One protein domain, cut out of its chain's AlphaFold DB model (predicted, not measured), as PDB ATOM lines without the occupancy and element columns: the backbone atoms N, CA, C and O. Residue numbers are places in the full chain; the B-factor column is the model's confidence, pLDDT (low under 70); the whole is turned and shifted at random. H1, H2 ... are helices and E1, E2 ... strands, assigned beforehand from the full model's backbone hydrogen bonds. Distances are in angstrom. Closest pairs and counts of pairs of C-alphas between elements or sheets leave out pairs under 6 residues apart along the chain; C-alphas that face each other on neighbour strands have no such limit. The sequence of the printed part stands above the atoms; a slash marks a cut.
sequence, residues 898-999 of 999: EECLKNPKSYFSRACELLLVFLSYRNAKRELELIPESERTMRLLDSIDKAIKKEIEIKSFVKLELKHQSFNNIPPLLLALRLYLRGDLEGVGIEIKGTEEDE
ATOM      1  N   GLU A 898      10.094  -9.743  18.440       92.88
ATOM      2  CA  GLU A 898      11.267 -10.384  19.060       92.88
ATOM      3  C   GLU A 898      12.582  -9.685  18.671       92.88
ATOM      4  O   GLU A 898      13.426  -9.417  19.525       92.88
ATOM      5  N   GLU A 899      12.763  -9.362  17.387       90.94
ATOM      6  CA  GLU A 899      13.938  -8.632  16.892       90.94
ATOM      7  C   GLU A 899      14.065  -7.233  17.518       90.94
ATOM      8  O   GLU A 899      15.170  -6.822  17.883       90.94
ATOM      9  N   CYS A 900      12.946  -6.518  17.674       90.12
ATOM     10  CA  CYS A 900      12.910  -5.204  18.315       90.12
ATOM     11  C   CYS A 900      13.252  -5.289  19.813       90.12
ATOM     12  O   CYS A 900      14.026  -4.478  20.320       90.12
ATOM     13  N   LEU A 901      12.731  -6.299  20.517       91.00
ATOM     14  CA  LEU A 901      12.942  -6.466  21.958       91.00
ATOM     15  C   LEU A 901      14.374  -6.885  22.319       91.00
ATOM     16  O   LEU A 901      14.869  -6.519  23.384       91.00
ATOM     17  N   LYS A 902      15.075  -7.598  21.429       87.19
ATOM     18  CA  LYS A 902      16.489  -7.962  21.635       87.19
ATOM     19  C   LYS A 902      17.417  -6.745  21.688       87.19
ATOM     20  O   LYS A 902      18.416  -6.775  22.405       87.19
ATOM     21  N   ASN A 903      17.097  -5.692  20.933       80.75
ATOM     22  CA  ASN A 903      17.921  -4.493  20.783       80.75
ATOM     23  C   ASN A 903      17.093  -3.232  21.075       80.75
ATOM     24  O   ASN A 903      16.614  -2.585  20.139       80.75
ATOM     25  N   PRO A 904      16.928  -2.870  22.357       72.12
ATOM     26  CA  PRO A 904      16.097  -1.744  22.763       72.12
ATOM     27  C   PRO A 904      16.584  -0.431  22.131       72.12
ATOM     28  O   PRO A 904      17.697   0.029  22.383       72.12
ATOM     29  N   LYS A 905      15.732   0.148  21.278       76.69
ATOM     30  CA  LYS A 905      15.891   1.440  20.580       76.69
ATOM     31  C   LYS A 905      14.584   2.248  20.701       76.69
ATOM     32  O   LYS A 905      13.704   1.882  21.477       76.69
ATOM     33  N   SER A 906      14.406   3.298  19.892       77.81
ATOM     34  CA  SER A 906      13.257   4.228  19.907       77.81
ATOM     35  C   SER A 906      11.858   3.586  19.843       77.81
ATOM     36  O   SER A 906      10.886   4.215  20.247       77.81
ATOM     37  N   TYR A 907      11.735   2.340  19.372       86.69
ATOM     38  CA  TYR A 907      10.455   1.632  19.213       86.69
ATOM     39  C   TYR A 907      10.204   0.537  20.262       86.69
ATOM     40  O   TYR A 907       9.185  -0.148  20.193       86.69
ATOM     41  N   PHE A 908      11.091   0.375  21.249       91.12
ATOM     42  CA  PHE A 908      11.014  -0.710  22.233       91.12
ATOM     43  C   PHE A 908       9.685  -0.725  23.006       91.12
ATOM     44  O   PHE A 908       9.018  -1.756  23.071       91.12
ATOM     45  N   SER A 909       9.247   0.436  23.507       92.06
ATOM     46  CA  SER A 909       7.962   0.574  24.211       92.06
ATOM     47  C   SER A 909       6.777   0.173  23.323       92.06
ATOM     48  O   SER A 909       5.854  -0.487  23.782       92.06
ATOM     49  N   ARG A 910       6.840   0.482  22.020       91.81
ATOM     50  CA  ARG A 910       5.783   0.163  21.044       91.81
ATOM     51  C   ARG A 910       5.729  -1.319  20.703       91.81
ATOM     52  O   ARG A 910       4.646  -1.880  20.571       91.81
ATOM     53  N   ALA A 911       6.884  -1.970  20.615       93.88
ATOM     54  CA  ALA A 911       6.954  -3.419  20.480       93.88
ATOM     55  C   ALA A 911       6.409  -4.129  21.732       93.88
ATOM     56  O   ALA A 911       5.680  -5.107  21.602       93.88
ATOM     57  N   CYS A 912       6.705  -3.606  22.928       95.00
ATOM     58  CA  CYS A 912       6.142  -4.097  24.187       95.00
ATOM     59  C   CYS A 912       4.608  -3.966  24.214       95.00
ATOM     60  O   CYS A 912       3.911  -4.925  24.535       95.00
ATOM     61  N   GLU A 913       4.071  -2.809  23.822       93.62
ATOM     62  CA  GLU A 913       2.624  -2.573  23.724       93.62
ATOM     63  C   GLU A 913       1.945  -3.530  22.747       93.62
ATOM     64  O   GLU A 913       0.895  -4.082  23.067       93.62
ATOM     65  N   LEU A 914       2.540  -3.752  21.572       94.62
ATOM     66  CA  LEU A 914       1.995  -4.679  20.585       94.62
ATOM     67  C   LEU A 914       2.081  -6.133  21.055       94.62
ATOM     68  O   LEU A 914       1.168  -6.913  20.804       94.62
ATOM     69  N   LEU A 915       3.147  -6.513  21.763       96.00
ATOM     70  CA  LEU A 915       3.233  -7.841  22.362       96.00
ATOM     71  C   LEU A 915       2.123  -8.057  23.397       96.00
ATOM     72  O   LEU A 915       1.518  -9.128  23.423       96.00
ATOM     73  N   LEU A 916       1.832  -7.038  24.212       94.12
ATOM     74  CA  LEU A 916       0.749  -7.090  25.192       94.12
ATOM     75  C   LEU A 916      -0.604  -7.300  24.496       94.12
ATOM     76  O   LEU A 916      -1.384  -8.141  24.925       94.12
ATOM     77  N   VAL A 917      -0.838  -6.635  23.363       92.31
ATOM     78  CA  VAL A 917      -2.019  -6.865  22.513       92.31
ATOM     79  C   VAL A 917      -2.070  -8.304  22.004       92.31
ATOM     80  O   VAL A 917      -3.090  -8.964  22.145       92.31
ATOM     81  N   PHE A 918      -0.986  -8.834  21.436       94.44
ATOM     82  CA  PHE A 918      -0.973 -10.205  20.909       94.44
ATOM     83  C   PHE A 918      -1.238 -11.261  21.995       94.44
ATOM     84  O   PHE A 918      -1.819 -12.311  21.708       94.44
ATOM     85  N   LEU A 919      -0.861 -10.983  23.248       93.81
ATOM     86  CA  LEU A 919      -1.157 -11.857  24.381       93.81
ATOM     87  C   LEU A 919      -2.657 -11.982  24.666       93.81
ATOM     88  O   LEU A 919      -3.051 -13.021  25.189       93.81
ATOM     89  N   SER A 920      -3.501 -11.016  24.285       90.69
ATOM     90  CA  SER A 920      -4.959 -11.143  24.454       90.69
ATOM     91  C   SER A 920      -5.573 -12.227  23.559       90.69
ATOM     92  O   SER A 920      -6.593 -12.814  23.904       90.69
ATOM     93  N   TYR A 921      -4.909 -12.579  22.452       89.69
ATOM     94  CA  TYR A 921      -5.368 -13.592  21.494       89.69
ATOM     95  C   TYR A 921      -4.789 -14.996  21.720       89.69
ATOM     96  O   TYR A 921      -5.149 -15.939  21.010       89.69
ATOM     97  N   ARG A 922      -3.900 -15.178  22.705       90.19
ATOM     98  CA  ARG A 922      -3.125 -16.422  22.877       90.19
ATOM     99  C   ARG A 922      -3.968 -17.668  23.151       90.19
ATOM    100  O   ARG A 922      -3.573 -18.760  22.753       90.19
ATOM    101  N   ASN A 923      -5.118 -17.512  23.812       89.75
ATOM    102  CA  ASN A 923      -6.033 -18.623  24.083       89.75
ATOM    103  C   ASN A 923      -6.793 -19.042  22.817       89.75
ATOM    104  O   ASN A 923      -6.950 -20.234  22.573       89.75
ATOM    105  N   ALA A 924      -7.206 -18.075  21.988       88.62
ATOM    106  CA  ALA A 924      -7.917 -18.322  20.733       88.62
ATOM    107  C   ALA A 924      -7.001 -18.845  19.610       88.62
ATOM    108  O   ALA A 924      -7.463 -19.549  18.715       88.62
ATOM    109  N   LYS A 925      -5.709 -18.490  19.640       88.38
ATOM    110  CA  LYS A 925      -4.700 -18.826  18.621       88.38
ATOM    111  C   LYS A 925      -3.418 -19.352  19.277       88.38
ATOM    112  O   LYS A 925      -2.382 -18.681  19.284       88.38
ATOM    113  N   ARG A 926      -3.466 -20.565  19.837       88.19
ATOM    114  CA  ARG A 926      -2.300 -21.187  20.504       88.19
ATOM    115  C   ARG A 926      -1.128 -21.449  19.556       88.19
ATOM    116  O   ARG A 926       0.019 -21.492  19.998       88.19
ATOM    117  N   GLU A 927      -1.387 -21.562  18.255       89.56
ATOM    118  CA  GLU A 927      -0.383 -21.763  17.207       89.56
ATOM    119  C   GLU A 927       0.592 -20.585  17.065       89.56
ATOM    120  O   GLU A 927       1.639 -20.735  16.434       89.56
ATOM    121  N   LEU A 928       0.283 -19.425  17.664       90.06
ATOM    122  CA  LEU A 928       1.199 -18.284  17.776       90.06
ATOM    123  C   LEU A 928       2.353 -18.523  18.757       90.06
ATOM    124  O   LEU A 928       3.277 -17.714  18.801       90.06
ATOM    125  N   GLU A 929       2.319 -19.622  19.520       91.12
ATOM    126  CA  GLU A 929       3.365 -20.007  20.472       91.12
ATOM    127  C   GLU A 929       3.578 -18.955  21.577       91.12
ATOM    128  O   GLU A 929       4.686 -18.808  22.075       91.12
ATOM    129  N   LEU A 930       2.533 -18.233  21.998       92.50
ATOM    130  CA  LEU A 930       2.565 -17.299  23.144       92.50
ATOM    131  C   LEU A 930       2.113 -17.960  24.458       92.50
ATOM    132  O   LEU A 930       1.448 -17.351  25.302       92.50
ATOM    133  N   ILE A 931       2.449 -19.239  24.600       90.62
ATOM    134  CA  ILE A 931       2.186 -20.064  25.780       90.62
ATOM    135  C   ILE A 931       3.480 -20.213  26.598       90.62
ATOM    136  O   ILE A 931       4.555 -20.222  25.988       90.62
ATOM    137  N   PRO A 932       3.413 -20.316  27.936       86.56
ATOM    138  CA  PRO A 932       4.587 -20.376  28.811       86.56
ATOM    139  C   PRO A 932       5.625 -21.429  28.417       86.56
ATOM    140  O   PRO A 932       6.818 -21.210  28.574       86.56
ATOM    141  N   GLU A 933       5.190 -22.564  27.880       84.38
ATOM    142  CA  GLU A 933       6.052 -23.691  27.536       84.38
ATOM    143  C   GLU A 933       6.747 -23.599  26.171       84.38
ATOM    144  O   GLU A 933       7.512 -24.499  25.815       84.38
ATOM    145  N   SER A 934       6.485 -22.549  25.386       87.88
ATOM    146  CA  SER A 934       7.104 -22.380  24.073       87.88
ATOM    147  C   SER A 934       8.498 -21.750  24.175       87.88
ATOM    148  O   SER A 934       8.756 -20.864  24.993       87.88
ATOM    149  N   GLU A 935       9.400 -22.143  23.272       85.88
ATOM    150  CA  GLU A 935      10.725 -21.517  23.164       85.88
ATOM    151  C   GLU A 935      10.606 -20.012  22.873       85.88
ATOM    152  O   GLU A 935      11.331 -19.194  23.438       85.88
ATOM    153  N   ARG A 936       9.639 -19.622  22.033       90.19
ATOM    154  CA  ARG A 936       9.371 -18.221  21.694       90.19
ATOM    155  C   ARG A 936       9.075 -17.384  22.937       90.19
ATOM    156  O   ARG A 936       9.699 -16.340  23.123       90.19
ATOM    157  N   THR A 937       8.161 -17.844  23.789       91.38
ATOM    158  CA  THR A 937       7.792 -17.158  25.032       91.38
ATOM    159  C   THR A 937       8.990 -17.036  25.963       91.38
ATOM    160  O   THR A 937       9.198 -15.969  26.535       91.38
ATOM    161  N   MET A 938       9.833 -18.068  26.056       86.94
ATOM    162  CA  MET A 938      11.058 -18.016  26.863       86.94
ATOM    163  C   MET A 938      12.053 -16.966  26.350       86.94
ATOM    164  O   MET A 938      12.590 -16.194  27.144       86.94
ATOM    165  N   ARG A 939      12.244 -16.853  25.027       88.75
ATOM    166  CA  ARG A 939      13.098 -15.805  24.426       88.75
ATOM    167  C   ARG A 939      12.535 -14.395  24.631       88.75
ATOM    168  O   ARG A 939      13.297 -13.447  24.837       88.75
ATOM    169  N   LEU A 940      11.210 -14.248  24.571       92.94
ATOM    170  CA  LEU A 940      10.524 -12.990  24.872       92.94
ATOM    171  C   LEU A 940      10.702 -12.610  26.348       92.94
ATOM    172  O   LEU A 940      11.118 -11.491  26.631       92.94
ATOM    173  N   LEU A 941      10.471 -13.549  27.271       90.25
ATOM    174  CA  LEU A 941      10.683 -13.364  28.710       90.25
ATOM    175  C   LEU A 941      12.116 -12.928  29.022       90.25
ATOM    176  O   LEU A 941      12.301 -11.941  29.725       90.25
ATOM    177  N   ASP A 942      13.117 -13.602  28.452       87.81
ATOM    178  CA  ASP A 942      14.528 -13.236  28.621       87.81
ATOM    179  C   ASP A 942      14.822 -11.804  28.133       87.81
ATOM    180  O   ASP A 942      15.519 -11.037  28.799       87.81
ATOM    181  N   SER A 943      14.229 -11.392  27.008       90.94
ATOM    182  CA  SER A 943      14.368 -10.021  26.495       90.94
ATOM    183  C   SER A 943      13.754  -8.986  27.452       90.94
ATOM    184  O   SER A 943      14.361  -7.943  27.703       90.94
ATOM    185  N   ILE A 944      12.587  -9.289  28.033       92.19
ATOM    186  CA  ILE A 944      11.932  -8.439  29.038       92.19
ATOM    187  C   ILE A 944      12.756  -8.376  30.331       92.19
ATOM    188  O   ILE A 944      13.001  -7.285  30.842       92.19
ATOM    189  N   ASP A 945      13.259  -9.501  30.837       87.31
ATOM    190  CA  ASP A 945      14.092  -9.532  32.045       87.31
ATOM    191  C   ASP A 945      15.413  -8.772  31.856       87.31
ATOM    192  O   ASP A 945      15.845  -8.031  32.745       87.31
ATOM    193  N   LYS A 946      16.036  -8.880  30.675       88.50
ATOM    194  CA  LYS A 946      17.211  -8.075  30.305       88.50
ATOM    195  C   LYS A 946      16.895  -6.581  30.298       88.50
ATOM    196  O   LYS A 946      17.732  -5.799  30.749       88.50
ATOM    197  N   ALA A 947      15.717  -6.184  29.819       89.94
ATOM    198  CA  ALA A 947      15.279  -4.791  29.837       89.94
ATOM    199  C   ALA A 947      15.040  -4.271  31.262       89.94
ATOM    200  O   ALA A 947      15.503  -3.181  31.595       89.94
ATOM    201  N   ILE A 948      14.413  -5.078  32.125       88.69
ATOM    202  CA  ILE A 948      14.226  -4.760  33.549       88.69
ATOM    203  C   ILE A 948      15.586  -4.597  34.239       88.69
ATOM    204  O   ILE A 948      15.816  -3.610  34.930       88.69
ATOM    205  N   LYS A 949      16.521  -5.531  34.018       85.81
ATOM    206  CA  LYS A 949      17.865  -5.494  34.617       85.81
ATOM    207  C   LYS A 949      18.690  -4.283  34.167       85.81
ATOM    208  O   LYS A 949      19.531  -3.815  34.927       85.81
ATOM    209  N   LYS A 950      18.485  -3.814  32.934       87.94
ATOM    210  CA  LYS A 950      19.146  -2.627  32.371       87.94
ATOM    211  C   LYS A 950      18.436  -1.312  32.710       87.94
ATOM    212  O   LYS A 950      18.903  -0.279  32.247       87.94
ATOM    213  N   GLU A 951      17.332  -1.355  33.461       87.25
ATOM    214  CA  GLU A 951      16.535  -0.180  33.847       87.25
ATOM    215  C   GLU A 951      16.144   0.689  32.637       87.25
ATOM    216  O   GLU A 951      16.243   1.913  32.652       87.25
ATOM    217  N   ILE A 952      15.720   0.035  31.549       87.00
ATOM    218  CA  ILE A 952      15.348   0.723  30.309       87.00
ATOM    219  C   ILE A 952      14.135   1.621  30.549       87.00
ATOM    220  O   ILE A 952      13.108   1.166  31.054       87.00
ATOM    221  N   GLU A 953      14.242   2.883  30.133       85.69
ATOM    222  CA  GLU A 953      13.144   3.843  30.198       85.69
ATOM    223  C   GLU A 953      11.979   3.394  29.300       85.69
ATOM    224  O   GLU A 953      12.152   3.130  28.107       85.69
ATOM    225  N   ILE A 954      10.775   3.331  29.873       88.12
ATOM    226  CA  ILE A 954       9.548   2.977  29.159       88.12
ATOM    227  C   ILE A 954       8.646   4.195  29.076       88.12
ATOM    228  O   ILE A 954       8.166   4.698  30.087       88.12
ATOM    229  N   LYS A 955       8.359   4.609  27.843       85.88
ATOM    230  CA  LYS A 955       7.327   5.601  27.527       85.88
ATOM    231  C   LYS A 955       6.149   4.858  26.931       85.88
ATOM    232  O   LYS A 955       6.108   4.651  25.715       85.88
ATOM    233  N   SER A 956       5.276   4.359  27.803       85.81
ATOM    234  CA  SER A 956       4.105   3.617  27.357       85.81
ATOM    235  C   SER A 956       2.940   4.549  27.073       85.81
ATOM    236  O   SER A 956       2.574   5.377  27.898       85.81
ATOM    237  N   PHE A 957       2.333   4.343  25.916       83.31
ATOM    238  CA  PHE A 957       1.043   4.895  25.547       83.31
ATOM    239  C   PHE A 957      -0.119   4.209  26.250       83.31
ATOM    240  O   PHE A 957      -1.194   4.784  26.274       83.31
ATOM    241  N   VAL A 958       0.063   3.008  26.797       87.12
ATOM    242  CA  VAL A 958      -0.981   2.290  27.534       87.12
ATOM    243  C   VAL A 958      -0.792   2.558  29.019       87.12
ATOM    244  O   VAL A 958       0.282   2.313  29.573       87.12
ATOM    245  N   LYS A 959      -1.840   3.047  29.682       84.81
ATOM    246  CA  LYS A 959      -1.818   3.310  31.122       84.81
ATOM    247  C   LYS A 959      -2.181   2.048  31.887       84.81
ATOM    248  O   LYS A 959      -3.287   1.525  31.761       84.81
ATOM    249  N   LEU A 960      -1.226   1.580  32.681       86.19
ATOM    250  CA  LEU A 960      -1.315   0.364  33.478       86.19
ATOM    251  C   LEU A 960      -1.230   0.726  34.960       86.19
ATOM    252  O   LEU A 960      -0.242   1.323  35.391       86.19
ATOM    253  N   GLU A 961      -2.227   0.316  35.736       80.00
ATOM    254  CA  GLU A 961      -2.207   0.393  37.195       80.00
ATOM    255  C   GLU A 961      -1.972  -0.988  37.808       80.00
ATOM    256  O   GLU A 961      -2.562  -1.993  37.403       80.00
ATOM    257  N   LEU A 962      -1.094  -1.033  38.810       76.06
ATOM    258  CA  LEU A 962      -0.789  -2.236  39.576       76.06
ATOM    259  C   LEU A 962      -1.531  -2.172  40.910       76.06
ATOM    260  O   LEU A 962      -1.316  -1.258  41.703       76.06
ATOM    261  N   LYS A 963      -2.361  -3.175  41.204       68.81
ATOM    262  CA  LYS A 963      -3.108  -3.261  42.469       68.81
ATOM    263  C   LYS A 963      -2.210  -3.566  43.679       68.81
ATOM    264  O   LYS A 963      -2.618  -3.317  44.809       68.81
ATOM    265  N   HIS A 964      -0.992  -4.077  43.468       63.62
ATOM    266  CA  HIS A 964      -0.047  -4.436  44.536       63.62
ATOM    267  C   HIS A 964       1.304  -3.713  44.405       63.62
ATOM    268  O   HIS A 964       1.964  -3.780  43.371       63.62
ATOM    269  N   GLN A 965       1.749  -3.083  45.500       57.38
ATOM    270  CA  GLN A 965       2.934  -2.206  45.573       57.38
ATOM    271  C   GLN A 965       4.291  -2.941  45.658       57.38
ATOM    272  O   GLN A 965       5.346  -2.318  45.770       57.38
ATOM    273  N   SER A 966       4.311  -4.274  45.624       63.31
ATOM    274  CA  SER A 966       5.529  -5.061  45.887       63.31
ATOM    275  C   SER A 966       6.601  -4.966  44.789       63.31
ATOM    276  O   SER A 966       7.708  -5.456  44.991       63.31
ATOM    277  N   PHE A 967       6.297  -4.346  43.641       72.12
ATOM    278  CA  PHE A 967       7.170  -4.261  42.459       72.12
ATOM    279  C   PHE A 967       7.407  -2.821  41.968       72.12
ATOM    280  O   PHE A 967       7.727  -2.622  40.799       72.12
ATOM    281  N   ASN A 968       7.300  -1.814  42.845       67.19
ATOM    282  CA  ASN A 968       7.369  -0.381  42.490       67.19
ATOM    283  C   ASN A 968       8.622   0.057  41.697       67.19
ATOM    284  O   ASN A 968       8.623   1.127  41.101       67.19
ATOM    285  N   ASN A 969       9.681  -0.757  41.674       77.38
ATOM    286  CA  ASN A 969      10.933  -0.468  40.970       77.38
ATOM    287  C   ASN A 969      10.970  -0.987  39.517       77.38
ATOM    288  O   ASN A 969      12.004  -0.865  38.865       77.38
ATOM    289  N   ILE A 970       9.901  -1.619  39.022       86.06
ATOM    290  CA  ILE A 970       9.813  -2.155  37.655       86.06
ATOM    291  C   ILE A 970       8.748  -1.363  36.882       86.06
ATOM    292  O   ILE A 970       7.636  -1.218  37.390       86.06
ATOM    293  N   PRO A 971       9.026  -0.893  35.646       88.75
ATOM    294  CA  PRO A 971       8.013  -0.241  34.821       88.75
ATOM    295  C   PRO A 971       6.755  -1.118  34.647       88.75
ATOM    296  O   PRO A 971       6.899  -2.291  34.279       88.75
ATOM    297  N   PRO A 972       5.531  -0.579  34.837       88.75
ATOM    298  CA  PRO A 972       4.291  -1.364  34.810       88.75
ATOM    299  C   PRO A 972       4.109  -2.229  33.557       88.75
ATOM    300  O   PRO A 972       3.710  -3.386  33.668       88.75
ATOM    301  N   LEU A 973       4.474  -1.718  32.373       91.12
ATOM    302  CA  LEU A 973       4.390  -2.462  31.109       91.12
ATOM    303  C   LEU A 973       5.295  -3.699  31.078       91.12
ATOM    304  O   LEU A 973       4.866  -4.763  30.636       91.12
ATOM    305  N   LEU A 974       6.536  -3.577  31.558       91.44
ATOM    306  CA  LEU A 974       7.473  -4.702  31.581       91.44
ATOM    307  C   LEU A 974       7.043  -5.750  32.602       91.44
ATOM    308  O   LEU A 974       7.110  -6.943  32.311       91.44
ATOM    309  N   LEU A 975       6.554  -5.314  33.767       88.62
ATOM    310  CA  LEU A 975       6.007  -6.225  34.765       88.62
ATOM    311  C   LEU A 975       4.783  -6.971  34.219       88.62
ATOM    312  O   LEU A 975       4.723  -8.194  34.336       88.62
ATOM    313  N   ALA A 976       3.852  -6.261  33.576       90.00
ATOM    314  CA  ALA A 976       2.660  -6.854  32.987       90.00
ATOM    315  C   ALA A 976       3.011  -7.909  31.932       90.00
ATOM    316  O   ALA A 976       2.583  -9.056  32.047       90.00
ATOM    317  N   LEU A 977       3.849  -7.557  30.951       92.38
ATOM    318  CA  LEU A 977       4.307  -8.495  29.921       92.38
ATOM    319  C   LEU A 977       4.930  -9.744  30.524       92.38
ATOM    320  O   LEU A 977       4.619 -10.858  30.109       92.38
ATOM    321  N   ARG A 978       5.790  -9.562  31.524       89.31
ATOM    322  CA  ARG A 978       6.471 -10.664  32.187       89.31
ATOM    323  C   ARG A 978       5.491 -11.619  32.878       89.31
ATOM    324  O   ARG A 978       5.642 -12.833  32.749       89.31
ATOM    325  N   LEU A 979       4.494 -11.094  33.591       87.38
ATOM    326  CA  LEU A 979       3.479 -11.897  34.284       87.38
ATOM    327  C   LEU A 979       2.551 -12.616  33.294       87.38
ATOM    328  O   LEU A 979       2.341 -13.826  33.407       87.38
ATOM    329  N   TYR A 980       2.078 -11.914  32.258       90.75
ATOM    330  CA  TYR A 980       1.248 -12.518  31.217       90.75
ATOM    331  C   TYR A 980       1.996 -13.610  30.451       90.75
ATOM    332  O   TYR A 980       1.476 -14.719  30.344       90.75
ATOM    333  N   LEU A 981       3.222 -13.360  29.976       90.94
ATOM    334  CA  LEU A 981       4.036 -14.364  29.275       90.94
ATOM    335  C   LEU A 981       4.264 -15.620  30.129       90.94
ATOM    336  O   LEU A 981       4.226 -16.729  29.604       90.94
ATOM    337  N   ARG A 982       4.432 -15.462  31.447       83.56
ATOM    338  CA  ARG A 982       4.573 -16.585  32.383       83.56
ATOM    339  C   ARG A 982       3.262 -17.335  32.639       83.56
ATOM    340  O   ARG A 982       3.304 -18.505  32.998       83.56
ATOM    341  N   GLY A 983       2.117 -16.682  32.442       79.94
ATOM    342  CA  GLY A 983       0.805 -17.237  32.778       79.94
ATOM    343  C   GLY A 983       0.491 -17.194  34.275       79.94
ATOM    344  O   GLY A 983      -0.368 -17.940  34.726       79.94
ATOM    345  N   ASP A 984       1.181 -16.339  35.032       71.94
ATOM    346  CA  ASP A 984       1.104 -16.265  36.492       71.94
ATOM    347  C   ASP A 984       0.773 -14.827  36.918       71.94
ATOM    348  O   ASP A 984       1.628 -13.942  36.854       71.94
ATOM    349  N   LEU A 985      -0.487 -14.602  37.302       62.31
ATOM    350  CA  LEU A 985      -0.986 -13.336  37.857       62.31
ATOM    351  C   LEU A 985      -1.170 -13.397  39.384       62.31
ATOM    352  O   LEU A 985      -1.758 -12.474  39.955       62.31
ATOM    353  N   GLU A 986      -0.716 -14.461  40.062       57.94
ATOM    354  CA  GLU A 986      -0.992 -14.631  41.491       57.94
ATOM    355  C   GLU A 986      -0.460 -13.439  42.305       57.94
ATOM    356  O   GLU A 986       0.744 -13.208  42.436       57.94
ATOM    357  N   GLY A 987      -1.389 -12.661  42.868       53.59
ATOM    358  CA  GLY A 987      -1.081 -11.533  43.746       53.59
ATOM    359  C   GLY A 987      -0.637 -10.243  43.050       53.59
ATOM    360  O   GLY A 987      -0.143  -9.351  43.736       53.59
ATOM    361  N   VAL A 988      -0.806 -10.094  41.729       60.38
ATOM    362  CA  VAL A 988      -0.580  -8.816  41.026       60.38
ATOM    363  C   VAL A 988      -1.766  -8.530  40.109       60.38
ATOM    364  O   VAL A 988      -1.789  -8.922  38.948       60.38
ATOM    365  N   GLY A 989      -2.785  -7.844  40.632       67.50
ATOM    366  CA  GLY A 989      -3.861  -7.324  39.790       67.50
ATOM    367  C   GLY A 989      -3.319  -6.226  38.876       67.50
ATOM    368  O   GLY A 989      -2.738  -5.262  39.374       67.50
ATOM    369  N   ILE A 990      -3.494  -6.373  37.565       82.12
ATOM    370  CA  ILE A 990      -3.120  -5.373  36.559       82.12
ATOM    371  C   ILE A 990      -4.412  -4.830  35.965       82.12
ATOM    372  O   ILE A 990      -5.254  -5.611  35.535       82.12
ATOM    373  N   GLU A 991      -4.568  -3.512  35.938       82.38
ATOM    374  CA  GLU A 991      -5.710  -2.851  35.311       82.38
ATOM    375  C   GLU A 991      -5.225  -1.911  34.204       82.38
ATOM    376  O   GLU A 991      -4.319  -1.105  34.417       82.38
ATOM    377  N   ILE A 992      -5.816  -2.022  33.013       84.56
ATOM    378  CA  ILE A 992      -5.560  -1.111  31.894       84.56
ATOM    379  C   ILE A 992      -6.596   0.015  31.961       84.56
ATOM    380  O   ILE A 992      -7.786  -0.224  31.779       84.56
ATOM    381  N   LYS A 993      -6.148   1.243  32.247       75.94
ATOM    382  CA  LYS A 993      -7.030   2.406  32.473       75.94
ATOM    383  C   LYS A 993      -7.388   3.177  31.203       75.94
ATOM    384  O   LYS A 993      -8.382   3.894  31.199       75.94
ATOM    385  N   GLY A 994      -6.576   3.065  30.156       77.38
ATOM    386  CA  GLY A 994      -6.726   3.843  28.926       77.38
ATOM    387  C   GLY A 994      -5.382   4.120  28.264       77.38
ATOM    388  O   GLY A 994      -4.411   3.382  28.472       77.38
ATOM    389  N   THR A 995      -5.313   5.198  27.491       80.06
ATOM    390  CA  THR A 995      -4.130   5.610  26.734       80.06
ATOM    391  C   THR A 995      -3.560   6.967  27.179       80.06
ATOM    392  O   THR A 995      -4.178   7.725  27.926       80.06
ATOM    393  N   GLU A 996      -2.328   7.282  26.770       71.38
ATOM    394  CA  GLU A 996      -1.673   8.574  27.037       71.38
ATOM    395  C   GLU A 996      -2.427   9.749  26.400       71.38
ATOM    396  O   GLU A 996      -2.508  10.807  27.013       71.38
ATOM    397  N   GLU A 997      -3.041   9.543  25.230       65.00
ATOM    398  CA  GLU A 997      -3.846  10.560  24.533       65.00
ATOM    399  C   GLU A 997      -5.188  10.854  25.248       65.00
ATOM    400  O   GLU A 997      -5.895  11.772  24.838       65.00
ATOM    401  N   ASP A 998      -5.515  10.131  26.334       51.19
ATOM    402  CA  ASP A 998      -6.740  10.314  27.126       51.19
ATOM    403  C   ASP A 998      -6.632  11.359  28.285       51.19
ATOM    404  O   ASP A 998      -7.526  11.421  29.139       51.19
ATOM    405  N   GLU A 999      -5.572  12.181  28.346       45.25
ATOM    406  CA  GLU A 999      -5.276  13.184  29.410       45.25
ATOM    407  C   GLU A 999      -4.800  14.554  28.898       45.25
ATOM    408  O   GLU A 999      -4.856  15.542  29.691       45.25
TER     409      GLU A 999
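AT A GLANCE: This is residues 898 to 999 of the 999 residues of the protein "DUF2357 domain-containing protein" of Helicobacter pylori Aklavik117 (UniProt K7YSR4). A ribbon of two antiparallel strands, E1 and E2, stands at one end of a small helical body in which H2 and H3 both pack on H4, the helix nearest the mean of the C-alphas. The short H1 packs on H2 and H3, and residues 921 to 934 join these two at the end away from the ribbon. The printed part has 102 residues with four named helices and two named strands, in the order H1 H2 H3 E1 H4 E2, and its class is mostly helix. It is compact, with a radius of gyration of the C-alphas of 13.1 A, and rounded, spanning 37 by 29 by 26 A.

IN THESE COORDINATES: E1 is residues 958 to 962, and E2 is residues 990 to 995, 14.8 A long, ending with C-alpha 995 at (-4.130, 5.610, 26.734). H4 is residues 972 to 982, 15.4 A long. H3, residues 935 to 949, is 20.9 A long and H2, residues 908 to 920, is 19.2 A long. H1, residues 898 to 902, begins with C-alpha 898 at (11.267, -10.384, 19.060).

HOW THE PARTS SIT: E1 and E2 are antiparallel at 152 degrees; N 959 and O 994 are within hydrogen-bond range at 2.9 A. The closest C-alphas of E1 and H4, Leu 960 and Pro 972, are 6.0 A apart. H4 touches H3 at a shallow tilt of 29 degrees, opposite ways, closest at the C-alphas of Leu 941 and Arg 978, 6.1 A. H4 touches H2 at a steep tilt of 43 degrees, the same way, closest at the C-alphas of Leu 916 and Leu 977, 6.1 A. H2 and H3 are apart. H1 touches residues 939 to 944 of H3, with the C-alphas of Lys 902 and Ser 943 closest at 5.7 A, and residues 908 to 912 of H2, with those of Leu 901 and Phe 908 closest at 6.1 A. Every O i to N i+4 pair is within hydrogen-bond range in H1, H3 and H4, and 8 of 9 are in H2.

THE WHOLE: The C-alphas of Glu 935 and Glu 999, the two farthest apart, are 38.7 A from each other. The printed part has no cut, and the link from H2 to H3 is long. The pLDDT is under 70 at residues 963 to 966, 968, 985 to 989 and 997 to 999.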